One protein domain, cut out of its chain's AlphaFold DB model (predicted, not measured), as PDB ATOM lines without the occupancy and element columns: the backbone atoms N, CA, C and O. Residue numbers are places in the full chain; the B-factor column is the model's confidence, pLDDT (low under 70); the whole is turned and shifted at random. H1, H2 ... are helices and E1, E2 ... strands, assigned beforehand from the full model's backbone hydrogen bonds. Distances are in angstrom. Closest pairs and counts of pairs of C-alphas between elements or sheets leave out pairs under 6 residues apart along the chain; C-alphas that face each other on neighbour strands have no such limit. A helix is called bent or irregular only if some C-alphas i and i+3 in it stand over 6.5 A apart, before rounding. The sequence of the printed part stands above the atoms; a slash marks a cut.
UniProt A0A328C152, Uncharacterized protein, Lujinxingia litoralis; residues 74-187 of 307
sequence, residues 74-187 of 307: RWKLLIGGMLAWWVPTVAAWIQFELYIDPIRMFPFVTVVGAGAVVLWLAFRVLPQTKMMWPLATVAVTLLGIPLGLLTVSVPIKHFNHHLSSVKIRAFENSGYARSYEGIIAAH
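AT A GLANCE: This is residues 74 to 187 of the 307 residues of an uncharacterized protein of Lujinxingia litoralis (UniProt A0A328C152). Three helices run lengthwise in an elongated body: H2 packs between H1a and H3a toward one end, while H1b and H3b run on past it toward the other, where a small sheet of three short strands packs on them. From that sheet a long loop sticks out at residues 173 to 178. The printed part has 114 residues, mostly helix, in the order H1 E1 H2 H3 E2 E3; the mixed sheet runs E1 E2 E3. It is only just loose, close to compact, with a radius of gyration of the C-alphas of 16.3 A, and spans 51 by 34 by 23 A.

HOW THE PARTS SIT: Start at the sheet, with E1 at residues 103 to 105, E2 at 166 to 168 and E3 at 182 to 184. E1 and E2 are parallel; look for N 167 and O 103, 2.8 A apart. E2 and E3 form an antiparallel hairpin, with N 184 and O 166 at 3.0 A. H1, residues 74 to 97, was assigned as one helix by its hydrogen bonds but is bent, C-alphas 85 and 88 being 6.7 A apart; its arms are H1a, 74 to 85, and H1b, 88 to 97. H3, residues 132 to 161, likewise one helix by its hydrogen bonds, is bent, with C-alphas 142 and 145 at 6.9 A; its arms are H3a, 132 to 142, and H3b, 145 to 161. H1b and H3b are on one face of the sheet, two layers. They touch at a shallow tilt of 11 degrees, closest at C-alphas Phe 96 and Phe 159, 7.1 A. H2, residues 107 to 125, touches H1a, closest at C-alphas Gly 81 and Gly 113, 4.0 A. H2 and H3a form a helical hairpin, closest at C-alphas Ala 122 and Ala 136, 5.3 A. E1, H2, H3 and E2 make a strand-helix-strand unit, two parallel strands with helices between, its crossover right-handed. Every O i to N i+4 pair is within hydrogen-bond range in H1b, H2 and H3a; H1a has 7 of 8 and H3b 12 of 13.

IN THESE COORDINATES: Find C-alpha 74 at (25.970, 47.958, -55.800), where H1a begins its 17.0 A; H1b spans 14.2 A. H2 runs 27.0 A from C-alpha 107 at (10.327, 44.846, -37.698). H3a spans 15.3 A and H3b 24.3 A. E1 measures 6.5 A, E2 6.3 A, and E3 6.0 A, ending at C-alpha 184, (1.129, 41.508, -28.914).

THE WHOLE: The C-alphas farthest apart, Thr 129 and His 187, are 51.8 A apart. The printed part has no cut. The link from E2 to E3 is long, 13 residues. Mean pLDDT of the printed part is 75.4; look for values under 70 at residues 101 to 102, 127, 129 to 130 and 160 to 187.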
ATOM      1  N   ARG A  74      27.333  47.557 -55.417       70.56
ATOM      2  CA  ARG A  74      25.970  47.958 -55.800       70.56
ATOM      3  C   ARG A  74      24.943  46.844 -55.618       70.56
ATOM      4  O   ARG A  74      23.893  47.079 -55.047       70.56
ATOM      5  N   TRP A  75      25.240  45.617 -56.023       82.69
ATOM      6  CA  TRP A  75      24.255  44.532 -55.964       82.69
ATOM      7  C   TRP A  75      24.096  43.891 -54.586       82.69
ATOM      8  O   TRP A  75      23.001  43.444 -54.256       82.69
ATOM      9  N   LYS A  76      25.143  43.887 -53.748       85.88
ATOM     10  CA  LYS A  76      25.059  43.284 -52.407       85.88
ATOM     11  C   LYS A  76      24.096  44.055 -51.505       85.88
ATOM     12  O   LYS A  76      23.374  43.430 -50.738       85.88
ATOM     13  N   LEU A  77      24.054  45.387 -51.633       85.75
ATOM     14  CA  LEU A  77      23.116  46.233 -50.888       85.75
ATOM     15  C   LEU A  77      21.663  45.943 -51.289       85.75
ATOM     16  O   LEU A  77      20.818  45.784 -50.415       85.75
ATOM     17  N   LEU A  78      21.386  45.819 -52.593       89.69
ATOM     18  CA  LEU A  78      20.050  45.479 -53.084       89.69
ATOM     19  C   LEU A  78      19.623  44.081 -52.629       89.69
ATOM     20  O   LEU A  78      18.542  43.931 -52.075       89.69
ATOM     21  N   ILE A  79      20.467  43.069 -52.851       92.44
ATOM     22  CA  ILE A  79      20.149  41.677 -52.501       92.44
ATOM     23  C   ILE A  79      19.971  41.550 -50.987       92.44
ATOM     24  O   ILE A  79      18.961  41.019 -50.534       92.44
ATOM     25  N   GLY A  80      20.907  42.087 -50.200       91.31
ATOM     26  CA  GLY A  80      20.814  42.090 -48.742       91.31
ATOM     27  C   GLY A  80      19.582  42.843 -48.240       91.31
ATOM     28  O   GLY A  80      18.888  42.342 -47.361       91.31
ATOM     29  N   GLY A  81      19.265  43.996 -48.836       91.12
ATOM     30  CA  GLY A  81      18.073  44.778 -48.513       91.12
ATOM     31  C   GLY A  81      16.772  44.043 -48.836       91.12
ATOM     32  O   GLY A  81      15.890  43.975 -47.988       91.12
ATOM     33  N   MET A  82      16.671  43.430 -50.020       92.94
ATOM     34  CA  MET A  82      15.505  42.638 -50.432       92.94
ATOM     35  C   MET A  82      15.303  41.420 -49.534       92.94
ATOM     36  O   MET A  82      14.175  41.153 -49.129       92.94
ATOM     37  N   LEU A  83      16.380  40.708 -49.188       93.94
ATOM     38  CA  LEU A  83      16.311  39.575 -48.264       93.94
ATOM     39  C   LEU A  83      15.873  40.029 -46.870       93.94
ATOM     40  O   LEU A  83      14.935  39.466 -46.317       93.94
ATOM     41  N   ALA A  84      16.494  41.076 -46.324       92.12
ATOM     42  CA  ALA A  84      16.134  41.628 -45.019       92.12
ATOM     43  C   ALA A  84      14.696  42.172 -44.979       92.12
ATOM     44  O   ALA A  84      14.043  42.107 -43.941       92.12
ATOM     45  N   TRP A  85      14.184  42.676 -46.103       92.81
ATOM     46  CA  TRP A  85      12.819  43.181 -46.208       92.81
ATOM     47  C   TRP A  85      11.788  42.052 -46.347       92.81
ATOM     48  O   TRP A  85      10.869  41.969 -45.535       92.81
ATOM     49  N   TRP A  86      11.939  41.166 -47.335       92.31
ATOM     50  CA  TRP A  86      10.906  40.186 -47.686       92.31
ATOM     51  C   TRP A  86      10.976  38.885 -46.894       92.31
ATOM     52  O   TRP A  86       9.927  38.340 -46.555       92.31
ATOM     53  N   VAL A  87      12.171  38.377 -46.578       91.81
ATOM     54  CA  VAL A  87      12.305  37.061 -45.929       91.81
ATOM     55  C   VAL A  87      11.602  37.019 -44.571       91.81
ATOM     56  O   VAL A  87      10.852  36.069 -44.357       91.81
ATOM     57  N   PRO A  88      11.740  38.016 -43.669       88.00
ATOM     58  CA  PRO A  88      11.009  38.003 -42.402       88.00
ATOM     59  C   PRO A  88       9.489  38.006 -42.586       88.00
ATOM     60  O   PRO A  88       8.791  37.309 -41.858       88.00
ATOM     61  N   THR A  89       8.979  38.755 -43.566       87.12
ATOM     62  CA  THR A  89       7.540  38.858 -43.842       87.12
ATOM     63  C   THR A  89       6.985  37.558 -44.412       87.12
ATOM     64  O   THR A  89       5.966  37.066 -43.937       87.12
ATOM     65  N   VAL A  90       7.683  36.956 -45.377       89.44
ATOM     66  CA  VAL A  90       7.306  35.658 -45.954       89.44
ATOM     67  C   VAL A  90       7.410  34.554 -44.905       89.44
ATOM     68  O   VAL A  90       6.501  33.742 -44.785       89.44
ATOM     69  N   ALA A  91       8.468  34.541 -44.092       87.44
ATOM     70  CA  ALA A  91       8.618  33.572 -43.009       87.44
ATOM     71  C   ALA A  91       7.529  33.718 -41.937       87.44
ATOM     72  O   ALA A  91       7.082  32.711 -41.390       87.44
ATOM     73  N   ALA A  92       7.098  34.945 -41.630       84.75
ATOM     74  CA  ALA A  92       5.972  35.194 -40.734       84.75
ATOM     75  C   ALA A  92       4.652  34.708 -41.346       84.75
ATOM     76  O   ALA A  92       3.857  34.095 -40.645       84.75
ATOM     77  N   TRP A  93       4.453  34.891 -42.655       86.62
ATOM     78  CA  TRP A  93       3.285  34.358 -43.361       86.62
ATOM     79  C   TRP A  93       3.272  32.827 -43.393       86.62
ATOM     80  O   TRP A  93       2.244  32.211 -43.161       86.62
ATOM     81  N   ILE A  94       4.422  32.189 -43.614       84.12
ATOM     82  CA  ILE A  94       4.535  30.727 -43.557       84.12
ATOM     83  C   ILE A  94       4.241  30.218 -42.139       84.12
ATOM     84  O   ILE A  94       3.505  29.250 -41.989       84.12
ATOM     85  N   GLN A  95       4.770  30.871 -41.094       81.38
ATOM     86  CA  GLN A  95       4.423  30.552 -39.699       81.38
ATOM     87  C   GLN A  95       2.920  30.706 -39.449       81.38
ATOM     88  O   GLN A  95       2.311  29.831 -38.830       81.38
ATOM     89  N   PHE A  96       2.334  31.783 -39.979       81.56
ATOM     90  CA  PHE A  96       0.901  32.017 -39.936       81.56
ATOM     91  C   PHE A  96       0.130  30.901 -40.630       81.56
ATOM     92  O   PHE A  96      -0.785  30.396 -40.016       81.56
ATOM     93  N   GLU A  97       0.484  30.436 -41.826       79.38
ATOM     94  CA  GLU A  97      -0.252  29.341 -42.485       79.38
ATOM     95  C   GLU A  97      -0.036  27.981 -41.786       79.38
ATOM     96  O   GLU A  97      -0.959  27.175 -41.708       79.38
ATOM     97  N   LEU A  98       1.145  27.733 -41.201       75.56
ATOM     98  CA  LEU A  98       1.519  26.459 -40.555       75.56
ATOM     99  C   LEU A  98       1.088  26.308 -39.081       75.56
ATOM    100  O   LEU A  98       1.504  25.354 -38.426       75.56
ATOM    101  N   TYR A  99       0.274  27.217 -38.547       70.62
ATOM    102  CA  TYR A  99      -0.190  27.194 -37.143       70.62
ATOM    103  C   TYR A  99       0.941  27.295 -36.111       70.62
ATOM    104  O   TYR A  99       0.814  26.819 -34.988       70.62
ATOM    105  N   ILE A 100       2.042  27.967 -36.465       72.12
ATOM    106  CA  ILE A 100       3.159  28.203 -35.545       72.12
ATOM    107  C   ILE A 100       2.908  29.510 -34.779       72.12
ATOM    108  O   ILE A 100       3.148  30.598 -35.302       72.12
ATOM    109  N   ASP A 101       2.444  29.390 -33.534       67.25
ATOM    110  CA  ASP A 101       2.204  30.493 -32.588       67.25
ATOM    111  C   ASP A 101       3.264  30.437 -31.458       67.25
ATOM    112  O   ASP A 101       3.541  29.346 -30.950       67.25
ATOM    113  N   PRO A 102       3.919  31.548 -31.056       69.69
ATOM    114  CA  PRO A 102       3.830  32.907 -31.588       69.69
ATOM    115  C   PRO A 102       4.513  33.097 -32.943       69.69
ATOM    116  O   PRO A 102       5.641  32.638 -33.160       69.69
ATOM    117  N   ILE A 103       3.883  33.899 -33.807       76.19
ATOM    118  CA  ILE A 103       4.464  34.325 -35.084       76.19
ATOM    119  C   ILE A 103       5.614  35.282 -34.797       76.19
ATOM    120  O   ILE A 103       5.449  36.335 -34.175       76.19
ATOM    121  N   ARG A 104       6.810  34.928 -35.260       78.38
ATOM    122  CA  ARG A 104       8.016  35.731 -35.053       78.38
ATOM    123  C   ARG A 104       8.160  36.750 -36.167       78.38
ATOM    124  O   ARG A 104       8.344  36.381 -37.327       78.38
ATOM    125  N   MET A 105       8.174  38.027 -35.796       77.62
ATOM    126  CA  MET A 105       8.459  39.128 -36.713       77.62
ATOM    127  C   MET A 105       9.704  39.908 -36.289       77.62
ATOM    128  O   MET A 105      10.017  40.037 -35.103       77.62
ATOM    129  N   PHE A 106      10.393  40.472 -37.284       82.88
ATOM    130  CA  PHE A 106      11.622  41.250 -37.106       82.88
ATOM    131  C   PHE A 106      11.484  42.661 -37.705       82.88
ATOM    132  O   PHE A 106      12.132  42.962 -38.709       82.88
ATOM    133  N   PRO A 107      10.667  43.552 -37.105       79.69
ATOM    134  CA  PRO A 107      10.327  44.846 -37.698       79.69
ATOM    135  C   PRO A 107      11.534  45.711 -38.042       79.69
ATOM    136  O   PRO A 107      11.571  46.329 -39.100       79.69
ATOM    137  N   PHE A 108      12.546  45.722 -37.170       83.12
ATOM    138  CA  PHE A 108      13.763  46.494 -37.401       83.12
ATOM    139  C   PHE A 108      14.504  46.024 -38.658       83.12
ATOM    140  O   PHE A 108      14.894  46.842 -39.486       83.12
ATOM    141  N   VAL A 109      14.639  44.706 -38.837       86.94
ATOM    142  CA  VAL A 109      15.297  44.114 -40.011       86.94
ATOM    143  C   VAL A 109      14.507  44.437 -41.279       86.94
ATOM    144  O   VAL A 109      15.096  44.864 -42.269       86.94
ATOM    145  N   THR A 110      13.178  44.329 -41.221       87.56
ATOM    146  CA  THR A 110      12.276  44.653 -42.335       87.56
ATOM    147  C   THR A 110      12.376  46.127 -42.746       87.56
ATOM    148  O   THR A 110      12.511  46.428 -43.932       87.56
ATOM    149  N   VAL A 111      12.370  47.055 -41.780       88.06
ATOM    150  CA  VAL A 111      12.473  48.506 -42.029       88.06
ATOM    151  C   VAL A 111      13.851  48.887 -42.567       88.06
ATOM    152  O   VAL A 111      13.942  49.629 -43.547       88.06
ATOM    153  N   VAL A 112      14.927  48.359 -41.977       89.12
ATOM    154  CA  VAL A 112      16.297  48.590 -42.463       89.12
ATOM    155  C   VAL A 112      16.482  48.010 -43.867       89.12
ATOM    156  O   VAL A 112      17.082  48.666 -44.716       89.12
ATOM    157  N   GLY A 113      15.923  46.828 -44.142       91.06
ATOM    158  CA  GLY A 113      15.934  46.203 -45.464       91.06
ATOM    159  C   GLY A 113      15.253  47.067 -46.526       91.06
ATOM    160  O   GLY A 113      15.870  47.383 -47.545       91.06
ATOM    161  N   ALA A 114      14.029  47.532 -46.257       91.94
ATOM    162  CA  ALA A 114      13.300  48.439 -47.148       91.94
ATOM    163  C   ALA A 114      14.067  49.755 -47.375       91.94
ATOM    164  O   ALA A 114      14.212  50.215 -48.511       91.94
ATOM    165  N   GLY A 115      14.637  50.325 -46.308       91.44
ATOM    166  CA  GLY A 115      15.508  51.496 -46.384       91.44
ATOM    167  C   GLY A 115      16.734  51.270 -47.271       91.44
ATOM    168  O   GLY A 115      17.040  52.114 -48.107       91.44
ATOM    169  N   ALA A 116      17.400  50.118 -47.159       90.88
ATOM    170  CA  ALA A 116      18.561  49.771 -47.979       90.88
ATOM    171  C   ALA A 116      18.216  49.620 -49.471       90.88
ATOM    172  O   ALA A 116      18.990  50.062 -50.323       90.88
ATOM    173  N   VAL A 117      17.046  49.056 -49.800       92.25
ATOM    174  CA  VAL A 117      16.558  48.951 -51.189       92.25
ATOM    175  C   VAL A 117      16.276  50.334 -51.777       92.25
ATOM    176  O   VAL A 117      16.713  50.634 -52.888       92.25
ATOM    177  N   VAL A 118      15.596  51.205 -51.027       91.50
ATOM    178  CA  VAL A 118      15.313  52.576 -51.478       91.50
ATOM    179  C   VAL A 118      16.593  53.399 -51.594       91.50
ATOM    180  O   VAL A 118      16.757  54.139 -52.561       91.50
ATOM    181  N   LEU A 119      17.532  53.226 -50.664       89.50
ATOM    182  CA  LEU A 119      18.850  53.851 -50.720       89.50
ATOM    183  C   LEU A 119      19.608  53.424 -51.983       89.50
ATOM    184  O   LEU A 119      20.140  54.269 -52.701       89.50
ATOM    185  N   TRP A 120      19.613  52.125 -52.295       89.81
ATOM    186  CA  TRP A 120      20.200  51.602 -53.528       89.81
ATOM    187  C   TRP A 120      19.565  52.221 -54.778       89.81
ATOM    188  O   TRP A 120      20.278  52.669 -55.680       89.81
ATOM    189  N   LEU A 121      18.231  52.277 -54.821       88.44
ATOM    190  CA  LEU A 121      17.490  52.851 -55.942       88.44
ATOM    191  C   LEU A 121      17.819  54.338 -56.113       88.44
ATOM    192  O   LEU A 121      18.087  54.785 -57.229       88.44
ATOM    193  N   ALA A 122      17.880  55.087 -55.010       87.44
ATOM    194  CA  ALA A 122      18.262  56.492 -55.007       87.44
ATOM    195  C   ALA A 122      19.672  56.686 -55.589       87.44
ATOM    196  O   ALA A 122      19.844  57.504 -56.486       87.44
ATOM    197  N   PHE A 123      20.658  55.879 -55.185       83.00
ATOM    198  CA  PHE A 123      22.013  55.928 -55.755       83.00
ATOM    199  C   PHE A 123      22.094  55.520 -57.233       83.00
ATOM    200  O   PHE A 123      23.063  55.867 -57.911       83.00
ATOM    201  N   ARG A 124      21.116  54.764 -57.744       83.50
ATOM    202  CA  ARG A 124      21.087  54.319 -59.143       83.50
ATOM    203  C   ARG A 124      20.422  55.323 -60.081       83.50
ATOM    204  O   ARG A 124      20.813  55.381 -61.251       83.50
ATOM    205  N   VAL A 125      19.406  56.028 -59.587       82.69
ATOM    206  CA  VAL A 125      18.552  56.942 -60.363       82.69
ATOM    207  C   VAL A 125      19.014  58.390 -60.232       82.69
ATOM    208  O   VAL A 125      18.946  59.137 -61.206       82.69
ATOM    209  N   LEU A 126      19.491  58.802 -59.054       78.38
ATOM    210  CA  LEU A 126      19.912  60.179 -58.842       78.38
ATOM    211  C   LEU A 126      21.258  60.450 -59.526       78.38
ATOM    212  O   LEU A 126      22.172  59.624 -59.452       78.38
ATOM    213  N   PRO A 127      21.413  61.621 -60.165       68.62
ATOM    214  CA  PRO A 127      22.686  62.015 -60.740       68.62
ATOM    215  C   PRO A 127      23.733  62.155 -59.628       68.62
ATOM    216  O   PRO A 127      23.436  62.672 -58.545       68.62
ATOM    217  N   GLN A 128      24.965  61.714 -59.911       70.00
ATOM    218  CA  GLN A 128      26.115  61.830 -59.009       70.00
ATOM    219  C   GLN A 128      26.478  63.304 -58.817       70.00
ATOM    220  O   GLN A 128      27.318  63.872 -59.506       70.00
ATOM    221  N   THR A 129      25.768  63.943 -57.900       69.81
ATOM    222  CA  THR A 129      25.895  65.355 -57.564       69.81
ATOM    223  C   THR A 129      26.218  65.480 -56.084       69.81
ATOM    224  O   THR A 129      25.925  64.587 -55.288       69.81
ATOM    225  N   LYS A 130      26.740  66.641 -55.682       67.88
ATOM    226  CA  LYS A 130      26.992  66.996 -54.272       67.88
ATOM    227  C   LYS A 130      25.746  66.888 -53.369       67.88
ATOM    228  O   LYS A 130      25.861  66.863 -52.150       67.88
ATOM    229  N   MET A 131      24.559  66.797 -53.971       71.88
ATOM    230  CA  MET A 131      23.251  66.699 -53.320       71.88
ATOM    231  C   MET A 131      22.706  65.266 -53.216       71.88
ATOM    232  O   MET A 131      21.615  65.062 -52.681       71.88
ATOM    233  N   MET A 132      23.445  64.269 -53.708       78.12
ATOM    234  CA  MET A 132      23.000  62.874 -53.775       78.12
ATOM    235  C   MET A 132      22.621  62.307 -52.402       78.12
ATOM    236  O   MET A 132      21.579  61.673 -52.273       78.12
ATOM    237  N   TRP A 133      23.417  62.575 -51.364       77.38
ATOM    238  CA  TRP A 133      23.156  62.076 -50.011       77.38
ATOM    239  C   TRP A 133      21.895  62.665 -49.367       77.38
ATOM    240  O   TRP A 133      21.054  61.884 -48.927       77.38
ATOM    241  N   PRO A 134      21.687  63.998 -49.348       79.50
ATOM    242  CA  PRO A 134      20.422  64.578 -48.895       79.50
ATOM    243  C   PRO A 134      19.200  64.009 -49.616       79.50
ATOM    244  O   PRO A 134      18.210  63.674 -48.970       79.50
ATOM    245  N   LEU A 135      19.279  63.857 -50.940       82.88
ATOM    246  CA  LEU A 135      18.186  63.312 -51.744       82.88
ATOM    247  C   LEU A 135      17.929  61.830 -51.441       82.88
ATOM    248  O   LEU A 135      16.776  61.413 -51.349       82.88
ATOM    249  N   ALA A 136      18.984  61.045 -51.226       84.06
ATOM    250  CA  ALA A 136      18.863  59.648 -50.835       84.06
ATOM    251  C   ALA A 136      18.247  59.490 -49.434       84.06
ATOM    252  O   ALA A 136      17.358  58.661 -49.249       84.06
ATOM    253  N   THR A 137      18.635  60.329 -48.468       85.19
ATOM    254  CA  THR A 137      18.017  60.364 -47.132       85.19
ATOM    255  C   THR A 137      16.531  60.704 -47.218       85.19
ATOM    256  O   THR A 137      15.704  60.032 -46.604       85.19
ATOM    257  N   VAL A 138      16.167  61.700 -48.030       87.19
ATOM    258  CA  VAL A 138      14.764  62.044 -48.297       87.19
ATOM    259  C   VAL A 138      14.009  60.849 -48.871       87.19
ATOM    260  O   VAL A 138      12.961  60.495 -48.340       87.19
ATOM    261  N   ALA A 139      14.557  60.176 -49.884       88.81
ATOM    262  CA  ALA A 139      13.932  58.994 -50.473       88.81
ATOM    263  C   ALA A 139      13.710  57.882 -49.432       88.81
ATOM    264  O   ALA A 139      12.608  57.345 -49.330       88.81
ATOM    265  N   VAL A 140      14.717  57.575 -48.607       89.06
ATOM    266  CA  VAL A 140      14.597  56.567 -47.539       89.06
ATOM    267  C   VAL A 140      13.534  56.960 -46.512       89.06
ATOM    268  O   VAL A 140      12.750  56.113 -46.099       89.06
ATOM    269  N   THR A 141      13.465  58.229 -46.118       87.62
ATOM    270  CA  THR A 141      12.506  58.695 -45.098       87.62
ATOM    271  C   THR A 141      11.068  58.797 -45.607       87.62
ATOM    272  O   THR A 141      10.145  58.500 -44.849       87.62
ATOM    273  N   LEU A 142      10.870  59.158 -46.879       89.00
ATOM    274  CA  LEU A 142       9.549  59.239 -47.512       89.00
ATOM    275  C   LEU A 142       9.006  57.880 -47.937       89.00
ATOM    276  O   LEU A 142       7.804  57.656 -47.858       89.00
ATOM    277  N   LEU A 143       9.874  56.999 -48.435       88.31
ATOM    278  CA  LEU A 143       9.456  55.749 -49.065       88.31
ATOM    279  C   LEU A 143       9.943  54.538 -48.278       88.31
ATOM    280  O   LEU A 143       9.136  53.699 -47.906       88.31
ATOM    281  N   GLY A 144      11.241  54.453 -47.984       88.56
ATOM    282  CA  GLY A 144      11.843  53.263 -47.373       88.56
ATOM    283  C   GLY A 144      11.267  52.923 -45.999       88.56
ATOM    284  O   GLY A 144      10.771  51.817 -45.794       88.56
ATOM    285  N   ILE A 145      11.302  53.878 -45.068       86.44
ATOM    286  CA  ILE A 145      10.826  53.669 -43.696       86.44
ATOM    287  C   ILE A 145       9.303  53.443 -43.665       86.44
ATOM    288  O   ILE A 145       8.893  52.430 -43.095       86.44
ATOM    289  N   PRO A 146       8.446  54.276 -44.300       86.25
ATOM    290  CA  PRO A 146       7.004  54.043 -44.283       86.25
ATOM    291  C   PRO A 146       6.609  52.721 -44.938       86.25
ATOM    292  O   PRO A 146       5.768  52.009 -44.398       86.25
ATOM    293  N   LEU A 147       7.248  52.345 -46.051       88.25
ATOM    294  CA  LEU A 147       6.986  51.075 -46.725       88.25
ATOM    295  C   LEU A 147       7.402  49.876 -45.866       88.25
ATOM    296  O   LEU A 147       6.644  48.911 -45.746       88.25
ATOM    297  N   GLY A 148       8.568  49.949 -45.221       86.44
ATOM    298  CA  GLY A 148       9.016  48.936 -44.268       86.44
ATOM    299  C   GLY A 148       8.050  48.787 -43.091       86.44
ATOM    300  O   GLY A 148       7.655  47.672 -42.757       86.44
ATOM    301  N   LEU A 149       7.596  49.903 -42.512       84.94
ATOM    302  CA  LEU A 149       6.624  49.904 -41.415       84.94
ATOM    303  C   LEU A 149       5.250  49.379 -41.853       84.94
ATOM    304  O   LEU A 149       4.636  48.615 -41.114       84.94
ATOM    305  N   LEU A 150       4.776  49.719 -43.058       84.06
ATOM    306  CA  LEU A 150       3.534  49.174 -43.619       84.06
ATOM    307  C   LEU A 150       3.617  47.656 -43.805       84.06
ATOM    308  O   LEU A 150       2.700  46.947 -43.391       84.06
ATOM    309  N   THR A 151       4.745  47.169 -44.335       86.38
ATOM    310  CA  THR A 151       5.024  45.733 -44.534       86.38
ATOM    311  C   THR A 151       4.992  44.954 -43.218       86.38
ATOM    312  O   THR A 151       4.724  43.760 -43.217       86.38
ATOM    313  N   VAL A 152       5.238  45.617 -42.087       83.00
ATOM    314  CA  VAL A 152       5.113  45.020 -40.754       83.00
ATOM    315  C   VAL A 152       3.689  45.172 -40.218       83.00
ATOM    316  O   VAL A 152       3.085  44.202 -39.774       83.00
ATOM    317  N   SER A 153       3.126  46.381 -40.259       79.56
ATOM    318  CA  SER A 153       1.858  46.689 -39.588       79.56
ATOM    319  C   SER A 153       0.646  45.982 -40.194       79.56
ATOM    320  O   SER A 153      -0.267  45.622 -39.453       79.56
ATOM    321  N   VAL A 154       0.627  45.771 -41.516       79.44
ATOM    322  CA  VAL A 154      -0.511  45.139 -42.200       79.44
ATOM    323  C   VAL A 154      -0.590  43.644 -41.865       79.44
ATOM    324  O   VAL A 154      -1.644  43.226 -41.382       79.44
ATOM    325  N   PRO A 155       0.493  42.847 -42.000       81.75
ATOM    326  CA  PRO A 155       0.483  41.458 -41.547       81.75
ATOM    327  C   PRO A 155       0.181  41.310 -40.057       81.75
ATOM    328  O   PRO A 155      -0.617  40.455 -39.712       81.75
ATOM    329  N   ILE A 156       0.720  42.169 -39.178       78.19
ATOM    330  CA  ILE A 156       0.387  42.115 -37.741       78.19
ATOM    331  C   ILE A 156      -1.117  42.293 -37.515       78.19
ATOM    332  O   ILE A 156      -1.720  41.510 -36.785       78.19
ATOM    333  N   LYS A 157      -1.738  43.295 -38.155       72.19
ATOM    334  CA  LYS A 157      -3.191  43.518 -38.052       72.19
ATOM    335  C   LYS A 157      -3.966  42.290 -38.539       72.19
ATOM    336  O   LYS A 157      -4.930  41.893 -37.895       72.19
ATOM    337  N   HIS A 158      -3.531  41.682 -39.640       79.38
ATOM    338  CA  HIS A 158      -4.148  40.480 -40.197       79.38
ATOM    339  C   HIS A 158      -3.990  39.252 -39.282       79.38
ATOM    340  O   HIS A 158      -4.972  38.585 -38.982       79.38
ATOM    341  N   PHE A 159      -2.788  38.977 -38.774       78.56
ATOM    342  CA  PHE A 159      -2.534  37.842 -37.881       78.56
ATOM    343  C   PHE A 159      -3.307  37.959 -36.567       78.56
ATOM    344  O   PHE A 159      -3.910  36.981 -36.126       78.56
ATOM    345  N   ASN A 160      -3.368  39.166 -35.996       68.50
ATOM    346  CA  ASN A 160      -4.162  39.429 -34.799       68.50
ATOM    347  C   ASN A 160      -5.666  39.271 -35.066       68.50
ATOM    348  O   ASN A 160      -6.374  38.745 -34.214       68.50
ATOM    349  N   HIS A 161      -6.155  39.674 -36.247       67.06
ATOM    350  CA  HIS A 161      -7.544  39.425 -36.653       67.06
ATOM    351  C   HIS A 161      -7.873  37.923 -36.695       67.06
ATOM    352  O   HIS A 161      -8.978  37.523 -36.345       67.06
ATOM    353  N   HIS A 162      -6.895  37.083 -37.037       66.25
ATOM    354  CA  HIS A 162      -6.994  35.621 -36.999       66.25
ATOM    355  C   HIS A 162      -6.489  35.005 -35.682       66.25
ATOM    356  O   HIS A 162      -6.018  33.863 -35.667       66.25
ATOM    357  N   LEU A 163      -6.571  35.756 -34.576       62.06
ATOM    358  CA  LEU A 163      -6.318  35.285 -33.207       62.06
ATOM    359  C   LEU A 163      -4.922  34.675 -32.988       62.06
ATOM    360  O   LEU A 163      -4.716  33.881 -32.066       62.06
ATOM    361  N   SER A 164      -3.960  35.007 -33.849       60.38
ATOM    362  CA  SER A 164      -2.581  34.531 -33.751       60.38
ATOM    363  C   SER A 164      -1.747  35.579 -33.025       60.38
ATOM    364  O   SER A 164      -1.832  36.765 -33.345       60.38
ATOM    365  N   SER A 165      -0.947  35.163 -32.044       65.06
ATOM    366  CA  SER A 165      -0.102  36.096 -31.305       65.06
ATOM    367  C   SER A 165       1.139  36.450 -32.123       65.06
ATOM    368  O   SER A 165       1.755  35.595 -32.770       65.06
ATOM    369  N   VAL A 166       1.531  37.725 -32.105       55.25
ATOM    370  CA  VAL A 166       2.754  38.169 -32.782       55.25
ATOM    371  C   VAL A 166       3.808  38.533 -31.750       55.25
ATOM    372  O   VAL A 166       3.648  39.453 -30.946       55.25
ATOM    373  N   LYS A 167       4.939  37.832 -31.821       66.19
ATOM    374  CA  LYS A 167       6.128  38.121 -31.027       66.19
ATOM    375  C   LYS A 167       7.073  39.007 -31.821       66.19
ATOM    376  O   LYS A 167       7.667  38.586 -32.821       66.19
ATOM    377  N   ILE A 168       7.250  40.234 -31.341       61.81
ATOM    378  CA  ILE A 168       8.193  41.195 -31.909       61.81
ATOM    379  C   ILE A 168       9.534  41.030 -31.196       61.81
ATOM    380  O   ILE A 168       9.635  41.254 -29.992       61.81
ATOM    381  N   ARG A 169      10.583  40.644 -31.930       57.72
ATOM    382  CA  ARG A 169      11.952  40.640 -31.390       57.72
ATOM    383  C   ARG A 169      12.669  41.941 -31.745       57.72
ATOM    384  O   ARG A 169      12.898  42.216 -32.922       57.72
ATOM    385  N   ALA A 170      13.076  42.694 -30.725       48.66
ATOM    386  CA  ALA A 170      14.136  43.691 -30.832       48.66
ATOM    387  C   ALA A 170      15.451  43.032 -30.385       48.66
ATOM    388  O   ALA A 170      15.514  42.449 -29.304       48.66
ATOM    389  N   PHE A 171      16.478  43.047 -31.235       44.47
ATOM    390  CA  PHE A 171      17.799  42.547 -30.858       44.47
ATOM    391  C   PHE A 171      18.562  43.662 -30.142       44.47
ATOM    392  O   PHE A 171      18.812  44.703 -30.746       44.47
ATOM    393  N   GLU A 172      18.948  43.442 -28.885       41.12
ATOM    394  CA  GLU A 172      19.883  44.315 -28.173       41.12
ATOM    395  C   GLU A 172      21.232  43.601 -28.036       41.12
ATOM    396  O   GLU A 172      21.311  42.441 -27.631       41.12
ATOM    397  N   ASN A 173      22.294  44.274 -28.473       38.75
ATOM    398  CA  ASN A 173      23.594  43.672 -28.764       38.75
ATOM    399  C   ASN A 173      24.576  43.814 -27.584       38.75
ATOM    400  O   ASN A 173      25.732  44.190 -27.774       38.75
ATOM    401  N   SER A 174      24.125  43.554 -26.355       35.19
ATOM    402  CA  SER A 174      24.974  43.604 -25.155       35.19
ATOM    403  C   SER A 174      24.769  42.371 -24.280       35.19
ATOM    404  O   SER A 174      23.641  42.027 -23.941       35.19
ATOM    405  N   GLY A 175      25.879  41.717 -23.916       37.28
ATOM    406  CA  GLY A 175      25.985  40.391 -23.282       37.28
ATOM    407  C   GLY A 175      25.387  40.206 -21.880       37.28
ATOM    408  O   GLY A 175      25.773  39.277 -21.183       37.28
ATOM    409  N   TYR A 176      24.441  41.050 -21.478       35.97
ATOM    410  CA  TYR A 176      23.639  40.921 -20.265       35.97
ATOM    411  C   TYR A 176      22.237  41.476 -20.562       35.97
ATOM    412  O   TYR A 176      21.972  42.637 -20.276       35.97
ATOM    413  N   ALA A 177      21.342  40.714 -21.201       40.94
ATOM    414  CA  ALA A 177      20.031  41.252 -21.577       40.94
ATOM    415  C   ALA A 177      18.901  40.222 -21.451       40.94
ATOM    416  O   ALA A 177      18.874  39.207 -22.146       40.94
ATOM    417  N   ARG A 178      17.928  40.533 -20.584       37.12
ATOM    418  CA  ARG A 178      16.558  40.020 -20.701       37.12
ATOM    419  C   ARG A 178      16.000  40.552 -22.018       37.12
ATOM    420  O   ARG A 178      15.930  41.762 -22.202       37.12
ATOM    421  N   SER A 179      15.598  39.662 -22.920       35.81
ATOM    422  CA  SER A 179      14.819  40.047 -24.094       35.81
ATOM    423  C   SER A 179      13.565  40.787 -23.633       35.81
ATOM    424  O   SER A 179      12.775  40.224 -22.874       35.81
ATOM    425  N   TYR A 180      13.357  42.019 -24.092       38.53
ATOM    426  CA  TYR A 180      12.037  42.633 -23.992       38.53
ATOM    427  C   TYR A 180      11.129  41.892 -24.979       38.53
ATOM    428  O   TYR A 180      11.145  42.139 -26.185       38.53
ATOM    429  N   GLU A 181      10.421  40.881 -24.478       44.66
ATOM    430  CA  GLU A 181       9.448  40.121 -25.252       44.66
ATOM    431  C   GLU A 181       8.128  40.889 -25.249       44.66
ATOM    432  O   GLU A 181       7.307  40.745 -24.350       44.66
ATOM    433  N   GLY A 182       7.927  41.738 -26.256       41.69
ATOM    434  CA  GLY A 182       6.601  42.261 -26.555       41.69
ATOM    435  C   GLY A 182       5.796  41.179 -27.268       41.69
ATOM    436  O   GLY A 182       5.966  40.986 -28.475       41.69
ATOM    437  N   ILE A 183       4.956  40.452 -26.532       47.50
ATOM    438  CA  ILE A 183       3.894  39.638 -27.127       47.50
ATOM    439  C   ILE A 183       2.721  40.586 -27.338       47.50
ATOM    440  O   ILE A 183       2.094  41.024 -26.376       47.50
ATOM    441  N   ILE A 184       2.433  40.931 -28.593       53.12
ATOM    442  CA  ILE A 184       1.129  41.508 -28.914       53.12
ATOM    443  C   ILE A 184       0.184  40.313 -28.953       53.12
ATOM    444  O   ILE A 184       0.050  39.644 -29.979       53.12
ATOM    445  N   ALA A 185      -0.364  39.972 -27.788       46.97
ATOM    446  CA  ALA A 185      -1.371  38.934 -27.682       46.97
ATOM    447  C   ALA A 185      -2.624  39.409 -28.426       46.97
ATOM    448  O   ALA A 185      -3.006  40.578 -28.323       46.97
ATOM    449  N   ALA A 186      -3.265  38.505 -29.164       48.69
ATOM    450  CA  ALA A 186      -4.657  38.689 -29.538       48.69
ATOM    451  C   ALA A 186      -5.474  38.542 -28.246       48.69
ATOM    452  O   ALA A 186      -5.932  37.453 -27.916       48.69
ATOM    453  N   HIS A 187      -5.532  39.602 -27.439       45.41
ATOM    454  CA  HIS A 187      -6.498  39.659 -26.355       45.41
ATOM    455  C   HIS A 187      -7.877  39.711 -26.999       45.41
ATOM    456  O   HIS A 187      -8.194  40.642 -27.737       45.41
TER     457      HIS A 187